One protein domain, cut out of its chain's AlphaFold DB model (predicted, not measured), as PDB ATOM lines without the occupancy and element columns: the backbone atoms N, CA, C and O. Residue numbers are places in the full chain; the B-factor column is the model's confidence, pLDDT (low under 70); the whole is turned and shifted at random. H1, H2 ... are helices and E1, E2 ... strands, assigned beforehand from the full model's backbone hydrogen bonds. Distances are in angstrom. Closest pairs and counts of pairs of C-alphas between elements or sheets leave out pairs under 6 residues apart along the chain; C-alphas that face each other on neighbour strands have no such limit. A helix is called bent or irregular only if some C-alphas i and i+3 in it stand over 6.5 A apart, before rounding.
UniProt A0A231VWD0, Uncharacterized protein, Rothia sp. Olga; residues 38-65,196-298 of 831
ATOM      1  N   PRO A  38      94.473 137.913 117.555       77.94
ATOM      2  CA  PRO A  38      93.709 139.154 117.645       77.94
ATOM      3  C   PRO A  38      92.732 139.260 116.471       77.94
ATOM      4  O   PRO A  38      93.127 139.136 115.317       77.94
ATOM      5  N   VAL A  39      91.463 139.534 116.770       81.38
ATOM      6  CA  VAL A  39      90.403 139.740 115.775       81.38
ATOM      7  C   VAL A  39      89.643 141.015 116.120       81.38
ATOM      8  O   VAL A  39      89.219 141.216 117.261       81.38
ATOM      9  N   TRP A  40      89.460 141.890 115.133       85.06
ATOM     10  CA  TRP A  40      88.551 143.024 115.249       85.06
ATOM     11  C   TRP A  40      87.124 142.564 114.997       85.06
ATOM     12  O   TRP A  40      86.830 142.015 113.944       85.06
ATOM     13  N   VAL A  41      86.235 142.820 115.951       82.38
ATOM     14  CA  VAL A  41      84.819 142.450 115.881       82.38
ATOM     15  C   VAL A  41      83.981 143.706 115.684       82.38
ATOM     16  O   VAL A  41      84.228 144.706 116.369       82.38
ATOM     17  N   ARG A  42      82.988 143.673 114.787       84.81
ATOM     18  CA  ARG A  42      82.094 144.816 114.542       84.81
ATOM     19  C   ARG A  42      80.755 144.661 115.255       84.81
ATOM     20  O   ARG A  42      80.124 143.608 115.247       84.81
ATOM     21  N   LEU A  43      80.327 145.766 115.857       83.19
ATOM     22  CA  LEU A  43      79.042 145.953 116.512       83.19
ATOM     23  C   LEU A  43      78.309 147.122 115.843       83.19
ATOM     24  O   LEU A  43      78.731 148.272 115.993       83.19
ATOM     25  N   SER A  44      77.199 146.857 115.155       81.62
ATOM     26  CA  SER A  44      76.302 147.920 114.674       81.62
ATOM     27  C   SER A  44      75.271 148.240 115.752       81.62
ATOM     28  O   SER A  44      74.482 147.381 116.154       81.62
ATOM     29  N   LEU A  45      75.302 149.472 116.269       81.56
ATOM     30  CA  LEU A  45      74.420 149.914 117.351       81.56
ATOM     31  C   LEU A  45      73.074 150.408 116.809       81.56
ATOM     32  O   LEU A  45      73.023 151.382 116.061       81.56
ATOM     33  N   GLU A  46      71.975 149.799 117.261       73.81
ATOM     34  CA  GLU A  46      70.621 150.160 116.825       73.81
ATOM     35  C   GLU A  46      69.992 151.271 117.682       73.81
ATOM     36  O   GLU A  46      69.850 151.139 118.903       73.81
ATOM     37  N   TYR A  47      69.528 152.351 117.051       71.00
ATOM     38  CA  TYR A  47      68.824 153.456 117.715       71.00
ATOM     39  C   TYR A  47      67.895 154.215 116.750       71.00
ATOM     40  O   TYR A  47      67.768 153.882 115.572       71.00
ATOM     41  N   GLY A  48      67.172 155.216 117.260       60.69
ATOM     42  CA  GLY A  48      66.224 156.011 116.478       60.69
ATOM     43  C   GLY A  48      64.860 155.344 116.240       60.69
ATOM     44  O   GLY A  48      64.465 154.371 116.895       60.69
ATOM     45  N   GLU A  49      64.083 155.921 115.319       52.59
ATOM     46  CA  GLU A  49      62.690 155.515 115.058       52.59
ATOM     47  C   GLU A  49      62.555 154.183 114.295       52.59
ATOM     48  O   GLU A  49      61.513 153.535 114.406       52.59
ATOM     49  N   ASN A  50      63.610 153.742 113.599       44.47
ATOM     50  CA  ASN A  50      63.628 152.528 112.766       44.47
ATOM     51  C   ASN A  50      63.878 151.221 113.544       44.47
ATOM     52  O   ASN A  50      63.901 150.147 112.949       44.47
ATOM     53  N   THR A  51      64.043 151.299 114.866       47.41
ATOM     54  CA  THR A  51      64.393 150.157 115.725       47.41
ATOM     55  C   THR A  51      63.352 149.018 115.671       47.41
ATOM     56  O   THR A  51      62.149 149.275 115.846       47.41
ATOM     57  N   PRO A  52      63.767 147.752 115.429       42.12
ATOM     58  CA  PRO A  52      62.856 146.648 115.132       42.12
ATOM     59  C   PRO A  52      61.883 146.335 116.279       42.12
ATOM     60  O   PRO A  52      62.179 146.402 117.477       42.12
ATOM     61  N   SER A  53      60.639 146.012 115.914       31.64
ATOM     62  CA  SER A  53      59.541 145.942 116.876       31.64
ATOM     63  C   SER A  53      59.408 144.562 117.532       31.64
ATOM     64  O   SER A  53      58.659 143.719 117.040       31.64
ATOM     65  N   MET A  54      59.997 144.404 118.720       34.06
ATOM     66  CA  MET A  54      59.539 143.446 119.742       34.06
ATOM     67  C   MET A  54      59.474 141.985 119.251       34.06
ATOM     68  O   MET A  54      58.404 141.385 119.165       34.06
ATOM     69  N   GLY A  55      60.653 141.447 118.940       36.25
ATOM     70  CA  GLY A  55      60.891 140.055 118.541       36.25
ATOM     71  C   GLY A  55      62.376 139.779 118.284       36.25
ATOM     72  O   GLY A  55      62.858 138.709 118.620       36.25
ATOM     73  N   GLU A  56      63.099 140.785 117.779       35.62
ATOM     74  CA  GLU A  56      64.505 140.690 117.339       35.62
ATOM     75  C   GLU A  56      65.482 141.492 118.229       35.62
ATOM     76  O   GLU A  56      66.663 141.584 117.933       35.62
ATOM     77  N   ALA A  57      65.014 142.065 119.348       34.88
ATOM     78  CA  ALA A  57      65.857 142.790 120.309       34.88
ATOM     79  C   ALA A  57      66.596 141.821 121.255       34.88
ATOM     80  O   ALA A  57      66.406 141.833 122.473       34.88
ATOM     81  N   GLN A  58      67.396 140.941 120.662       35.78
ATOM     82  CA  GLN A  58      68.279 139.975 121.305       35.78
ATOM     83  C   GLN A  58      69.484 139.810 120.373       35.78
ATOM     84  O   GLN A  58      69.292 139.853 119.164       35.78
ATOM     85  N   VAL A  59      70.702 139.676 120.914       33.41
ATOM     86  CA  VAL A  59      71.955 139.629 120.128       33.41
ATOM     87  C   VAL A  59      71.810 138.654 118.956       33.41
ATOM     88  O   VAL A  59      71.694 137.445 119.161       33.41
ATOM     89  N   VAL A  60      71.766 139.194 117.736       33.12
ATOM     90  CA  VAL A  60      71.660 138.401 116.510       33.12
ATOM     91  C   VAL A  60      73.075 138.035 116.094       33.12
ATOM     92  O   VAL A  60      73.813 138.882 115.603       33.12
ATOM     93  N   TYR A  61      73.444 136.775 116.314       27.91
ATOM     94  CA  TYR A  61      74.682 136.198 115.797       27.91
ATOM     95  C   TYR A  61      74.532 135.977 114.288       27.91
ATOM     96  O   TYR A  61      73.663 135.212 113.861       27.91
ATOM     97  N   SER A  62      75.374 136.614 113.475       25.97
ATOM     98  CA  SER A  62      75.359 136.480 112.014       25.97
ATOM     99  C   SER A  62      76.050 135.197 111.520       25.97
ATOM    100  O   SER A  62      76.901 135.241 110.633       25.97
ATOM    101  N   THR A  63      75.696 134.028 112.062       26.67
ATOM    102  CA  THR A  63      76.329 132.750 111.687       26.67
ATOM    103  C   THR A  63      75.605 132.035 110.543       26.67
ATOM    104  O   THR A  63      74.907 131.035 110.725       26.67
ATOM    105  N   VAL A  64      75.860 132.473 109.306       28.89
ATOM    106  CA  VAL A  64      75.693 131.594 108.132       28.89
ATOM    107  C   VAL A  64      76.968 130.769 107.950       28.89
ATOM    108  O   VAL A  64      77.788 131.060 107.087       28.89
ATOM    109  N   SER A  65      77.133 129.723 108.767       27.23
ATOM    110  CA  SER A  65      77.956 128.545 108.431       27.23
ATOM    111  C   SER A  65      77.757 127.373 109.401       27.23
ATOM    112  O   SER A  65      78.454 127.217 110.395       27.23
ATOM    113  N   PRO A 196      57.965 140.871 133.263       56.31
ATOM    114  CA  PRO A 196      57.286 142.166 133.134       56.31
ATOM    115  C   PRO A 196      58.161 143.368 133.550       56.31
ATOM    116  O   PRO A 196      57.977 144.465 133.022       56.31
ATOM    117  N   ALA A 197      59.146 143.181 134.438       61.16
ATOM    118  CA  ALA A 197      60.160 144.193 134.740       61.16
ATOM    119  C   ALA A 197      61.150 144.421 133.576       61.16
ATOM    120  O   ALA A 197      61.512 145.564 133.297       61.16
ATOM    121  N   GLN A 198      61.554 143.361 132.867       58.12
ATOM    122  CA  GLN A 198      62.354 143.456 131.639       58.12
ATOM    123  C   GLN A 198      61.547 144.072 130.489       58.12
ATOM    124  O   GLN A 198      62.100 144.851 129.721       58.12
ATOM    125  N   GLU A 199      60.243 143.794 130.375       63.09
ATOM    126  CA  GLU A 199      59.386 144.424 129.361       63.09
ATOM    127  C   GLU A 199      59.261 145.942 129.595       63.09
ATOM    128  O   GLU A 199      59.371 146.721 128.641       63.09
ATOM    129  N   GLU A 200      59.103 146.380 130.853       68.56
ATOM    130  CA  GLU A 200      59.111 147.806 131.205       68.56
ATOM    131  C   GLU A 200      60.480 148.452 130.926       68.56
ATOM    132  O   GLU A 200      60.537 149.551 130.372       68.56
ATOM    133  N   GLU A 201      61.584 147.772 131.239       64.62
ATOM    134  CA  GLU A 201      62.933 148.283 130.977       64.62
ATOM    135  C   GLU A 201      63.232 148.374 129.470       64.62
ATOM    136  O   GLU A 201      63.626 149.432 128.979       64.62
ATOM    137  N   LEU A 202      62.910 147.341 128.687       63.88
ATOM    138  CA  LEU A 202      62.974 147.372 127.220       63.88
ATOM    139  C   LEU A 202      62.055 148.446 126.619       63.88
ATOM    140  O   LEU A 202      62.326 148.962 125.532       63.88
ATOM    141  N   HIS A 203      60.942 148.786 127.274       66.38
ATOM    142  CA  HIS A 203      60.098 149.908 126.864       66.38
ATOM    143  C   HIS A 203      60.772 151.258 127.156       66.38
ATOM    144  O   HIS A 203      60.807 152.116 126.272       66.38
ATOM    145  N   ARG A 204      61.371 151.437 128.340       71.31
ATOM    146  CA  ARG A 204      62.141 152.644 128.700       71.31
ATOM    147  C   ARG A 204      63.342 152.850 127.778       71.31
ATOM    148  O   ARG A 204      63.493 153.950 127.246       71.31
ATOM    149  N   ARG A 205      64.136 151.805 127.515       68.00
ATOM    150  CA  ARG A 205      65.268 151.859 126.575       68.00
ATOM    151  C   ARG A 205      64.821 152.250 125.170       68.00
ATOM    152  O   ARG A 205      65.389 153.178 124.610       68.00
ATOM    153  N   ARG A 206      63.730 151.672 124.644       66.38
ATOM    154  CA  ARG A 206      63.136 152.096 123.355       66.38
ATOM    155  C   ARG A 206      62.697 153.564 123.342       66.38
ATOM    156  O   ARG A 206      62.850 154.225 122.321       66.38
ATOM    157  N   VAL A 207      62.158 154.095 124.442       71.56
ATOM    158  CA  VAL A 207      61.796 155.524 124.540       71.56
ATOM    159  C   VAL A 207      63.039 156.422 124.542       71.56
ATOM    160  O   VAL A 207      63.013 157.471 123.906       71.56
ATOM    161  N   LEU A 208      64.125 156.009 125.202       72.44
ATOM    162  CA  LEU A 208      65.399 156.738 125.196       72.44
ATOM    163  C   LEU A 208      66.095 156.668 123.828       72.44
ATOM    164  O   LEU A 208      66.474 157.706 123.296       72.44
ATOM    165  N   ALA A 209      66.192 155.481 123.227       70.19
ATOM    166  CA  ALA A 209      66.849 155.254 121.940       70.19
ATOM    167  C   ALA A 209      66.166 155.981 120.773       70.19
ATOM    168  O   ALA A 209      66.837 156.471 119.871       70.19
ATOM    169  N   ARG A 210      64.835 156.130 120.811       70.00
ATOM    170  CA  ARG A 210      64.081 156.931 119.827       70.00
ATOM    171  C   ARG A 210      64.335 158.435 119.917       70.00
ATOM    172  O   ARG A 210      64.043 159.145 118.963       70.00
ATOM    173  N   GLY A 211      64.814 158.921 121.061       69.00
ATOM    174  CA  GLY A 211      65.145 160.330 121.280       69.00
ATOM    175  C   GLY A 211      66.641 160.643 121.212       69.00
ATOM    176  O   GLY A 211      66.997 161.806 121.377       69.00
ATOM    177  N   ALA A 212      67.498 159.636 121.019       77.62
ATOM    178  CA  ALA A 212      68.947 159.789 120.990       77.62
ATOM    179  C   ALA A 212      69.450 160.169 119.591       77.62
ATOM    180  O   ALA A 212      68.978 159.642 118.582       77.62
ATOM    181  N   SER A 213      70.435 161.064 119.540       80.62
ATOM    182  CA  SER A 213      71.205 161.364 118.332       80.62
ATOM    183  C   SER A 213      72.518 160.569 118.282       80.62
ATOM    184  O   SER A 213      72.968 160.019 119.288       80.62
ATOM    185  N   HIS A 214      73.161 160.559 117.110       81.00
ATOM    186  CA  HIS A 214      74.483 159.959 116.906       81.00
ATOM    187  C   HIS A 214      75.515 160.549 117.894       81.00
ATOM    188  O   HIS A 214      76.279 159.817 118.525       81.00
ATOM    189  N   ASP A 215      75.472 161.875 118.095       82.88
ATOM    190  CA  ASP A 215      76.332 162.604 119.036       82.88
ATOM    191  C   ASP A 215      76.110 162.170 120.494       82.88
ATOM    192  O   ASP A 215      77.080 162.023 121.239       82.88
ATOM    193  N   ASP A 216      74.860 161.935 120.915       84.44
ATOM    194  CA  ASP A 216      74.553 161.478 122.280       84.44
ATOM    195  C   ASP A 216      75.147 160.087 122.550       84.44
ATOM    196  O   ASP A 216      75.648 159.817 123.646       84.44
ATOM    197  N   ILE A 217      75.109 159.206 121.546       86.69
ATOM    198  CA  ILE A 217      75.652 157.846 121.628       86.69
ATOM    199  C   ILE A 217      77.175 157.889 121.676       86.69
ATOM    200  O   ILE A 217      77.755 157.300 122.587       86.69
ATOM    201  N   VAL A 218      77.826 158.631 120.775       87.75
ATOM    202  CA  VAL A 218      79.292 158.753 120.752       87.75
ATOM    203  C   VAL A 218      79.827 159.415 122.022       87.75
ATOM    204  O   VAL A 218      80.769 158.897 122.622       87.75
ATOM    205  N   GLN A 219      79.214 160.501 122.506       88.62
ATOM    206  CA  GLN A 219      79.637 161.130 123.766       88.62
ATOM    207  C   GLN A 219      79.533 160.162 124.949       88.62
ATOM    208  O   GLN A 219      80.428 160.127 125.798       88.62
ATOM    209  N   LYS A 220      78.471 159.349 125.003       88.56
ATOM    210  CA  LYS A 220      78.291 158.361 126.069       88.56
ATOM    211  C   LYS A 220      79.246 157.172 125.921       88.56
ATOM    212  O   LYS A 220      79.808 156.743 126.923       88.56
ATOM    213  N   LEU A 221      79.494 156.694 124.701       89.94
ATOM    214  CA  LEU A 221      80.463 155.634 124.397       89.94
ATOM    215  C   LEU A 221      81.881 156.036 124.828       89.94
ATOM    216  O   LEU A 221      82.535 155.280 125.549       89.94
ATOM    217  N   ILE A 222      82.328 157.244 124.466       89.06
ATOM    218  CA  ILE A 222      83.626 157.797 124.886       89.06
ATOM    219  C   ILE A 222      83.690 157.915 126.415       89.06
ATOM    220  O   ILE A 222      84.674 157.496 127.021       89.06
ATOM    221  N   ALA A 223      82.635 158.418 127.064       89.25
ATOM    222  CA  ALA A 223      82.595 158.542 128.524       89.25
ATOM    223  C   ALA A 223      82.614 157.187 129.265       89.25
ATOM    224  O   ALA A 223      83.111 157.117 130.387       89.25
ATOM    225  N   LEU A 224      82.074 156.122 128.660       87.88
ATOM    226  CA  LEU A 224      82.026 154.772 129.232       87.88
ATOM    227  C   LEU A 224      83.310 153.965 128.996       87.88
ATOM    228  O   LEU A 224      83.687 153.168 129.854       87.88
ATOM    229  N   THR A 225      83.964 154.143 127.845       86.69
ATOM    230  CA  THR A 225      85.098 153.302 127.409       86.69
ATOM    231  C   THR A 225      86.457 154.006 127.459       86.69
ATOM    232  O   THR A 225      87.473 153.328 127.564       86.69
ATOM    233  N   GLY A 226      86.512 155.343 127.476       79.81
ATOM    234  CA  GLY A 226      87.766 156.106 127.371       79.81
ATOM    235  C   GLY A 226      88.785 155.875 128.501       79.81
ATOM    236  O   GLY A 226      89.985 156.003 128.272       79.81
ATOM    237  N   GLU A 227      88.321 155.496 129.696       79.44
ATOM    238  CA  GLU A 227      89.158 155.147 130.864       79.44
ATOM    239  C   GLU A 227      89.308 153.622 131.064       79.44
ATOM    240  O   GLU A 227      89.982 153.175 131.997       79.44
ATOM    241  N   ARG A 228      88.666 152.795 130.224       83.44
ATOM    242  CA  ARG A 228      88.745 151.332 130.324       83.44
ATOM    243  C   ARG A 228      90.008 150.795 129.618       83.44
ATOM    244  O   ARG A 228      90.581 151.455 128.744       83.44
ATOM    245  N   PRO A 229      90.509 149.605 130.003       81.75
ATOM    246  CA  PRO A 229      91.703 149.036 129.387       81.75
ATOM    247  C   PRO A 229      91.453 148.438 127.993       81.75
ATOM    248  O   PRO A 229      92.436 148.156 127.311       81.75
ATOM    249  N   GLU A 230      90.199 148.230 127.580       86.56
ATOM    250  CA  GLU A 230      89.864 147.662 126.266       86.56
ATOM    251  C   GLU A 230      90.243 148.601 125.107       86.56
ATOM    252  O   GLU A 230      90.289 149.825 125.274       86.56
ATOM    253  N   LEU A 231      90.524 148.035 123.927       83.56
ATOM    254  CA  LEU A 231      90.766 148.807 122.706       83.56
ATOM    255  C   LEU A 231      89.490 148.828 121.855       83.56
ATOM    256  O   LEU A 231      89.060 147.798 121.339       83.56
ATOM    257  N   VAL A 232      88.895 150.016 121.731       87.69
ATOM    258  CA  VAL A 232      87.641 150.241 121.003       87.69
ATOM    259  C   VAL A 232      87.816 151.404 120.031       87.69
ATOM    260  O   VAL A 232      88.237 152.496 120.430       87.69
ATOM    261  N   ALA A 233      87.467 151.177 118.767       86.88
ATOM    262  CA  ALA A 233      87.305 152.215 117.755       86.88
ATOM    263  C   ALA A 233      85.820 152.377 117.396       86.88
ATOM    264  O   ALA A 233      85.025 151.462 117.592       86.88
ATOM    265  N   TYR A 234      85.430 153.532 116.867       87.38
ATOM    266  CA  TYR A 234      84.082 153.760 116.353       87.38
ATOM    267  C   TYR A 234      84.096 154.568 115.055       87.38
ATOM    268  O   TYR A 234      85.019 155.349 114.796       87.38
ATOM    269  N   GLU A 235      83.043 154.394 114.269       84.75
ATOM    270  CA  GLU A 235      82.769 155.084 113.014       84.75
ATOM    271  C   GLU A 235      81.305 155.551 113.003       84.75
ATOM    272  O   GLU A 235      80.415 154.901 113.557       84.75
ATOM    273  N   LEU A 236      81.067 156.730 112.433       78.56
ATOM    274  CA  LEU A 236      79.753 157.369 112.353       78.56
ATOM    275  C   LEU A 236      79.201 157.188 110.935       78.56
ATOM    276  O   LEU A 236      79.741 157.803 110.023       78.56
ATOM    277  N   GLY A 237      78.149 156.385 110.757       67.81
ATOM    278  CA  GLY A 237      77.375 156.339 109.507       67.81
ATOM    279  C   GLY A 237      76.277 157.407 109.464       67.81
ATOM    280  O   GLY A 237      76.141 158.197 110.404       67.81
ATOM    281  N   GLU A 238      75.461 157.435 108.401       62.97
ATOM    282  CA  GLU A 238      74.331 158.381 108.320       62.97
ATOM    283  C   GLU A 238      73.148 157.988 109.224       62.97
ATOM    284  O   GLU A 238      72.325 158.841 109.578       62.97
ATOM    285  N   THR A 239      73.033 156.700 109.575       61.78
ATOM    286  CA  THR A 239      71.916 156.165 110.378       61.78
ATOM    287  C   THR A 239      72.315 155.256 111.545       61.78
ATOM    288  O   THR A 239      71.454 154.918 112.357       61.78
ATOM    289  N   GLU A 240      73.593 154.890 111.670       73.75
ATOM    290  CA  GLU A 240      74.100 153.986 112.706       73.75
ATOM    291  C   GLU A 240      75.479 154.412 113.240       73.75
ATOM    292  O   GLU A 240      76.171 155.253 112.665       73.75
ATOM    293  N   VAL A 241      75.870 153.856 114.391       82.44
ATOM    294  CA  VAL A 241      77.239 153.954 114.921       82.44
ATOM    295  C   VAL A 241      77.828 152.552 114.883       82.44
ATOM    296  O   VAL A 241      77.337 151.668 115.589       82.44
ATOM    297  N   GLN A 242      78.872 152.363 114.079       86.00
ATOM    298  CA  GLN A 242      79.636 151.119 114.045       86.00
ATOM    299  C   GLN A 242      80.741 151.196 115.101       86.00
ATOM    300  O   GLN A 242      81.465 152.190 115.194       86.00
ATOM    301  N   VAL A 243      80.863 150.160 115.928       87.88
ATOM    302  CA  VAL A 243      81.868 150.061 116.994       87.88
ATOM    303  C   VAL A 243      82.714 148.817 116.760       87.88
ATOM    304  O   VAL A 243      82.192 147.712 116.654       87.88
ATOM    305  N   TYR A 244      84.028 149.003 116.698       88.81
ATOM    306  CA  TYR A 244      85.013 147.950 116.492       88.81
ATOM    307  C   TYR A 244      85.692 147.638 117.825       88.81
ATOM    308  O   TYR A 244      86.300 148.521 118.438       88.81
ATOM    309  N   VAL A 245      85.582 146.392 118.279       88.88
ATOM    310  CA  VAL A 245      86.123 145.922 119.562       88.88
ATOM    311  C   VAL A 245      87.198 144.878 119.295       88.88
ATOM    312  O   VAL A 245      86.942 143.876 118.631       88.88
ATOM    313  N   LEU A 246      88.401 145.098 119.826       88.75
ATOM    314  CA  LEU A 246      89.478 144.120 119.717       88.75
ATOM    315  C   LEU A 246      89.206 142.923 120.638       88.75
ATOM    316  O   LEU A 246      89.109 143.078 121.860       88.75
ATOM    317  N   CYS A 247      89.140 141.733 120.057       85.44
ATOM    318  CA  CYS A 247      88.904 140.472 120.749       85.44
ATOM    319  C   CYS A 247      90.035 139.468 120.485       85.44
ATOM    320  O   CYS A 247      90.845 139.641 119.577       85.44
ATOM    321  N   GLY A 248      90.072 138.404 121.284       81.44
ATOM    322  CA  GLY A 248      90.852 137.200 121.016       81.44
ATOM    323  C   GLY A 248      89.972 135.959 121.067       81.44
ATOM    324  O   GLY A 248      89.108 135.847 121.944       81.44
ATOM    325  N   VAL A 249      90.206 135.037 120.136       76.81
ATOM    326  CA  VAL A 249      89.508 133.746 120.044       76.81
ATOM    327  C   VAL A 249      90.196 132.728 120.957       76.81
ATOM    328  O   VAL A 249      91.378 132.445 120.767       76.81
ATOM    329  N   ASP A 250      89.484 132.187 121.952       74.62
ATOM    330  CA  ASP A 250      89.996 131.101 122.805       74.62
ATOM    331  C   ASP A 250      90.050 129.763 122.048       74.62
ATOM    332  O   ASP A 250      89.382 129.552 121.040       74.62
ATOM    333  N   SER A 251      90.813 128.816 122.582       68.75
ATOM    334  CA  SER A 251      90.935 127.427 122.131       68.75
ATOM    335  C   SER A 251      89.607 126.660 122.004       68.75
ATOM    336  O   SER A 251      89.537 125.707 121.231       68.75
ATOM    337  N   ASP A 252      88.561 127.092 122.717       65.88
ATOM    338  CA  ASP A 252      87.187 126.577 122.617       65.88
ATOM    339  C   ASP A 252      86.301 127.369 121.615       65.88
ATOM    340  O   ASP A 252      85.111 127.091 121.493       65.88
ATOM    341  N   GLY A 253      86.857 128.358 120.901       67.00
ATOM    342  CA  GLY A 253      86.178 129.175 119.882       67.00
ATOM    343  C   GLY A 253      85.483 130.448 120.389       67.00
ATOM    344  O   GLY A 253      84.916 131.187 119.590       67.00
ATOM    345  N   TYR A 254      85.517 130.734 121.694       74.31
ATOM    346  CA  TYR A 254      84.827 131.893 122.279       74.31
ATOM    347  C   TYR A 254      85.622 133.200 122.153       74.31
ATOM    348  O   TYR A 254      86.821 133.247 122.444       74.31
ATOM    349  N   LEU A 255      84.926 134.286 121.801       79.00
ATOM    350  CA  LEU A 255      85.476 135.641 121.723       79.00
ATOM    351  C   LEU A 255      85.553 136.303 123.108       79.00
ATOM    352  O   LEU A 255      84.549 136.440 123.812       79.00
ATOM    353  N   ASN A 256      86.745 136.771 123.478       83.31
ATOM    354  CA  ASN A 256      86.996 137.521 124.710       83.31
ATOM    355  C   ASN A 256      87.609 138.887 124.387       83.31
ATOM    356  O   ASN A 256      88.548 138.969 123.596       83.31
ATOM    357  N   VAL A 257      87.142 139.958 125.029       87.62
ATOM    358  CA  VAL A 257      87.616 141.321 124.737       87.62
ATOM    359  C   VAL A 257      89.045 141.518 125.249       87.62
ATOM    360  O   VAL A 257      89.344 141.229 126.410       87.62
ATOM    361  N   PHE A 258      89.943 142.037 124.412       87.69
ATOM    362  CA  PHE A 258      91.334 142.274 124.793       87.69
ATOM    363  C   PHE A 258      91.520 143.577 125.575       87.69
ATOM    364  O   PHE A 258      91.038 144.650 125.215       87.69
ATOM    365  N   GLN A 259      92.293 143.477 126.654       85.94
ATOM    366  CA  GLN A 259      92.663 144.575 127.537       85.94
ATOM    367  C   GLN A 259      94.138 144.926 127.355       85.94
ATOM    368  O   GLN A 259      95.019 144.097 127.589       85.94
ATOM    369  N   LEU A 260      94.421 146.180 127.004       82.81
ATOM    370  CA  LEU A 260      95.779 146.695 126.865       82.81
ATOM    371  C   LEU A 260      96.430 146.834 128.250       82.81
ATOM    372  O   LEU A 260      96.097 147.747 129.015       82.81
ATOM    373  N   ARG A 261      97.376 145.947 128.582       82.00
ATOM    374  CA  ARG A 261      98.080 145.929 129.875       82.00
ATOM    375  C   ARG A 261      99.606 145.936 129.678       82.00
ATOM    376  O   ARG A 261     100.247 144.904 129.878       82.00
ATOM    377  N   PRO A 262     100.224 147.106 129.406       73.12
ATOM    378  CA  PRO A 262     101.666 147.221 129.138       73.12
ATOM    379  C   PRO A 262     102.563 146.630 130.239       73.12
ATOM    380  O   PRO A 262     103.642 146.115 129.967       73.12
ATOM    381  N   GLU A 263     102.104 146.630 131.495       72.50
ATOM    382  CA  GLU A 263     102.817 146.013 132.625       72.50
ATOM    383  C   GLU A 263     103.006 144.487 132.501       72.50
ATOM    384  O   GLU A 263     103.857 143.913 133.189       72.50
ATOM    385  N   GLN A 264     102.199 143.807 131.677       70.25
ATOM    386  CA  GLN A 264     102.257 142.353 131.503       70.25
ATOM    387  C   GLN A 264     103.286 141.911 130.463       70.25
ATOM    388  O   GLN A 264     103.842 140.830 130.631       70.25
ATOM    389  N   GLN A 265     103.652 142.760 129.502       69.62
ATOM    390  CA  GLN A 265     104.629 142.468 128.443       69.62
ATOM    391  C   GLN A 265     105.940 141.871 128.995       69.62
ATOM    392  O   GLN A 265     106.413 140.827 128.547       69.62
ATOM    393  N   ALA A 266     106.458 142.434 130.094       61.62
ATOM    394  CA  ALA A 266     107.653 141.947 130.798       61.62
ATOM    395  C   ALA A 266     107.500 140.571 131.499       61.62
ATOM    396  O   ALA A 266     108.463 140.065 132.080       61.62
ATOM    397  N   ARG A 267     106.298 139.981 131.507       63.38
ATOM    398  CA  ARG A 267     105.957 138.686 132.129       63.38
ATOM    399  C   ARG A 267     105.420 137.659 131.132       63.38
ATOM    400  O   ARG A 267     105.695 136.475 131.313       63.38
ATOM    401  N   THR A 268     104.631 138.089 130.149       63.31
ATOM    402  CA  THR A 268     103.899 137.218 129.210       63.31
ATOM    403  C   THR A 268     104.399 137.281 127.771       63.31
ATOM    404  O   THR A 268     104.006 136.419 126.992       63.31
ATOM    405  N   GLY A 269     105.261 138.236 127.414       66.69
ATOM    406  CA  GLY A 269     105.591 138.534 126.018       66.69
ATOM    407  C   GLY A 269     104.637 139.589 125.471       66.69
ATOM    408  O   GLY A 269     105.075 140.708 125.242       66.69
ATOM    409  N   SER A 270     103.340 139.266 125.402       72.38
ATOM    410  CA  SER A 270     102.324 140.195 124.896       72.38
ATOM    411  C   SER A 270     101.942 141.324 125.856       72.38
ATOM    412  O   SER A 270     101.899 141.151 127.083       72.38
ATOM    413  N   VAL A 271     101.582 142.456 125.255       74.75
ATOM    414  CA  VAL A 271     100.904 143.617 125.853       74.75
ATOM    415  C   VAL A 271      99.425 143.342 126.168       74.75
ATOM    416  O   VAL A 271      98.861 143.956 127.084       74.75
ATOM    417  N   PHE A 272      98.780 142.458 125.407       80.62
ATOM    418  CA  PHE A 272      97.346 142.197 125.507       80.62
ATOM    419  C   PHE A 272      97.039 141.134 126.565       80.62
ATOM    420  O   PHE A 272      97.730 140.124 126.700       80.62
ATOM    421  N   ALA A 273      95.974 141.371 127.327       80.00
ATOM    422  CA  ALA A 273      95.441 140.442 128.310       80.00
ATOM    423  C   ALA A 273      93.990 140.096 127.973       80.00
ATOM    424  O   ALA A 273      93.207 140.980 127.626       80.00
ATOM    425  N   VAL A 274      93.619 138.828 128.144       81.00
ATOM    426  CA  VAL A 274      92.226 138.378 128.028       81.00
ATOM    427  C   VAL A 274      91.371 139.085 129.081       81.00
ATOM    428  O   VAL A 274      91.720 139.088 130.268       81.00
ATOM    429  N   GLY A 275      90.298 139.731 128.633       82.88
ATOM    430  CA  GLY A 275      89.323 140.423 129.463       82.88
ATOM    431  C   GLY A 275      88.110 139.557 129.783       82.88
ATOM    432  O   GLY A 275      88.246 138.409 130.199       82.88
ATOM    433  N   GLU A 276      86.928 140.150 129.644       85.50
ATOM    434  CA  GLU A 276      85.636 139.479 129.817       85.50
ATOM    435  C   GLU A 276      85.113 138.917 128.477       85.50
ATOM    436  O   GLU A 276      85.561 139.380 127.419       85.50
ATOM    437  N   PRO A 277      84.200 137.926 128.497       84.19
ATOM    438  CA  PRO A 277      83.562 137.417 127.287       84.19
ATOM    439  C   PRO A 277      82.873 138.539 126.509       84.19
ATOM    440  O   PRO A 277      82.290 139.455 127.098       84.19
ATOM    441  N   LEU A 278      82.909 138.458 125.180       83.94
ATOM    442  CA  LEU A 278      82.307 139.474 124.318       83.94
ATOM    443  C   LEU A 278      80.799 139.639 124.573       83.94
ATOM    444  O   LEU A 278      80.307 140.763 124.593       83.94
ATOM    445  N   GLU A 279      80.078 138.546 124.825       80.94
ATOM    446  CA  GLU A 279      78.637 138.564 125.112       80.94
ATOM    447  C   GLU A 279      78.301 139.423 126.345       80.94
ATOM    448  O   GLU A 279      77.411 140.275 126.291       80.94
ATOM    449  N   ASP A 280      79.065 139.258 127.432       84.38
ATOM    450  CA  ASP A 280      78.925 140.043 128.665       84.38
ATOM    451  C   ASP A 280      79.269 141.525 128.421       84.38
ATOM    452  O   ASP A 280      78.569 142.421 128.906       84.38
ATOM    453  N   TYR A 281      80.307 141.798 127.620       86.19
ATOM    454  CA  TYR A 281      80.703 143.159 127.242       86.19
ATOM    455  C   TYR A 281      79.625 143.873 126.415       86.19
ATOM    456  O   TYR A 281      79.280 145.022 126.700       86.19
ATOM    457  N   VAL A 282      79.051 143.192 125.417       83.50
ATOM    458  CA  VAL A 282      77.966 143.718 124.576       83.50
ATOM    459  C   VAL A 282      76.704 143.941 125.408       83.50
ATOM    460  O   VAL A 282      76.084 145.001 125.303       83.50
ATOM    461  N   ALA A 283      76.348 143.006 126.295       82.31
ATOM    462  CA  ALA A 283      75.212 143.161 127.203       82.31
ATOM    463  C   ALA A 283      75.376 144.373 128.142       82.31
ATOM    464  O   ALA A 283      74.423 145.134 128.338       82.31
ATOM    465  N   TRP A 284      76.584 144.597 128.673       88.81
ATOM    466  CA  TRP A 284      76.924 145.797 129.445       88.81
ATOM    467  C   TRP A 284      76.820 147.077 128.601       88.81
ATOM    468  O   TRP A 284      76.206 148.055 129.031       88.81
ATOM    469  N   LEU A 285      77.368 147.078 127.386       86.31
ATOM    470  CA  LEU A 285      77.371 148.243 126.501       86.31
ATOM    471  C   LEU A 285      75.942 148.642 126.075       86.31
ATOM    472  O   LEU A 285      75.599 149.824 126.110       86.31
ATOM    473  N   VAL A 286      75.078 147.665 125.781       83.31
ATOM    474  CA  VAL A 286      73.648 147.860 125.457       83.31
ATOM    475  C   VAL A 286      72.806 148.275 126.676       83.31
ATOM    476  O   VAL A 286      71.798 148.962 126.519       83.31
ATOM    477  N   ASP A 287      73.192 147.902 127.901       84.00
ATOM    478  CA  ASP A 287      72.574 148.431 129.131       84.00
ATOM    479  C   ASP A 287      72.948 149.898 129.386       84.00
ATOM    480  O   ASP A 287      72.118 150.698 129.826       84.00
ATOM    481  N   GLN A 288      74.189 150.276 129.077       86.19
ATOM    482  CA  GLN A 288      74.696 151.613 129.364       86.19
ATOM    483  C   GLN A 288      74.421 152.637 128.250       86.19
ATOM    484  O   GLN A 288      74.338 153.830 128.556       86.19
ATOM    485  N   LEU A 289      74.236 152.246 126.987       84.94
ATOM    486  CA  LEU A 289      73.922 153.160 125.875       84.94
ATOM    487  C   LEU A 289      72.406 153.320 125.628       84.94
ATOM    488  O   LEU A 289      71.623 152.430 125.946       84.94
ATOM    489  N   PRO A 290      71.942 154.457 125.064       81.44
ATOM    490  CA  PRO A 290      70.545 154.639 124.667       81.44
ATOM    491  C   PRO A 290      70.279 153.950 123.315       81.44
ATOM    492  O   PRO A 290      69.979 154.608 122.325       81.44
ATOM    493  N   VAL A 291      70.417 152.626 123.280       78.75
ATOM    494  CA  VAL A 291      70.267 151.768 122.089       78.75
ATOM    495  C   VAL A 291      69.214 150.686 122.347       78.75
ATOM    496  O   VAL A 291      68.863 150.413 123.499       78.75
ATOM    497  N   THR A 292      68.663 150.079 121.294       69.00
ATOM    498  CA  THR A 292      67.724 148.944 121.426       69.00
ATOM    499  C   THR A 292      68.405 147.587 121.399       69.00
ATOM    500  O   THR A 292      67.877 146.643 121.986       69.00
ATOM    501  N   GLY A 293      69.573 147.513 120.772       71.69
ATOM    502  CA  GLY A 293      70.384 146.316 120.630       71.69
ATOM    503  C   GLY A 293      71.709 146.644 119.948       71.69
ATOM    504  O   GLY A 293      71.992 147.803 119.632       71.69
ATOM    505  N   ALA A 294      72.502 145.604 119.733       72.38
ATOM    506  CA  ALA A 294      73.668 145.628 118.869       72.38
ATOM    507  C   ALA A 294      73.613 144.381 117.981       72.38
ATOM    508  O   ALA A 294      73.418 143.277 118.499       72.38
ATOM    509  N   ALA A 295      73.764 144.561 116.671       70.81
ATOM    510  CA  ALA A 295      74.050 143.457 115.765       70.81
ATOM    511  C   ALA A 295      75.545 143.134 115.872       70.81
ATOM    512  O   ALA A 295      76.370 144.051 115.846       70.81
ATOM    513  N   LEU A 296      75.870 141.855 116.051       68.44
ATOM    514  CA  LEU A 296      77.235 141.364 116.209       68.44
ATOM    515  C   LEU A 296      77.656 140.644 114.933       68.44
ATOM    516  O   LEU A 296      76.952 139.750 114.468       68.44
ATOM    517  N   GLU A 297      78.824 141.013 114.423       67.06
ATOM    518  CA  GLU A 297      79.442 140.387 113.265       67.06
ATOM    519  C   GLU A 297      80.839 139.862 113.619       67.06
ATOM    520  O   GLU A 297      81.717 140.624 114.035       67.06
ATOM    521  N   ASP A 298      81.024 138.550 113.448       57.19
ATOM    522  CA  ASP A 298      82.224 137.819 113.876       57.19
ATOM    523  C   ASP A 298      83.495 138.255 113.123       57.19
ATOM    524  O   ASP A 298      84.582 138.245 113.703       57.19
TER     525      ASP A 298
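Overview. This is residues 38 to 65 and 196 to 298 of the 831 residues of an uncharacterized protein of Rothia sp. Olga (UniProt A0A231VWD0). A strongly twisted sheet of six strands curls round the helix H4, with H2 along E2 and E3. E3 bends partway, and its far part leads into E4 and E5, with H3 at that end of the longest axis and H1 at the other. The 131 printed residues run E1 H1 H2 E2 E3 E4 H3 E5 H4 E6, a mixed class of four helices and six strands, the sheet branched and antiparallel. It is compact, with a radius of gyration of the C-alphas of 15.8 A and spans of 49 by 34 by 31 A.

Arrangement. E3, residues 241 to 249, has E1, residues 38 to 46, on one side and both E2, residues 232 to 236, and E4, residues 255 to 260, on the other. E2, E3 and E4 form a meander, each strand the antiparallel neighbour of the one before, and its two hairpins are E2 with E3 and E3 with E4. E3 bends by 50 degrees at residue 246, and its pairing is staggered, with E2 over 241 to 245 and E4 over 247 to 249. N 43 and O 243 of E1 and E3 are 2.8 A apart, N 233 and O 244 of E2 and E3 2.9 A, and N 248 and O 256 of E3 and E4 2.8 A, within hydrogen-bond range. The edge strands E6, residues 293 to 297, and E5, residues 272 to 277, are antiparallel to E1, with N 44 and O 295 at 3.0 A, and to E4, with N 259 and O 273 at 2.8 A. The sheet curls round H4, residues 278 to 288; its closest C-alphas to E4 are Leu 278 and Asn 256, 5.1 A. H2, residues 214 to 225, is over E2 and E3 at a height over the sheet of 9.6 A, along the strands at 3 degrees to E2 on the local plane. H2 and H4 are close but not clearly touching, the closest C-alphas, Leu 224 and Gln 288, 8.0 A apart. H1, residues 196 to 209, only just grazes the sheet, with 5 pairs of C-alphas within 10 A, and is near H4. H3, residues 262 to 268, grazes it with 262 to 265. Every O i to N i+4 pair is within hydrogen-bond range in H1, H2 and H4, but 1 of 3 in H3, where 2 of 4 O i to N i+3 pairs are.

Along the chain. E1 starts at C-alpha 38, (93.709, 139.154, 117.645), and is 25.6 A long; E3 is 24.2 A, H1 19.7 A, H2 16.3 A, E4 16.0 A and H4 15.2 A. H3 is irregular, but only just: C-alphas 263 and 266 are 6.6 A apart. E6 ends at C-alpha 297, (79.442, 140.387, 113.265).

Size, cuts and confidence. The C-alphas of Pro 196 and Ala 266, the two farthest apart, are 50.4 A apart. Residues 66 to 195 are not printed, and C-alphas 65 and 196 are 35.0 A apart across the cut. Of the links printed whole, none is long. The mean pLDDT of the printed part is 72.1, with 44 residues under 70, among them 48 to 65 and 196 to 203.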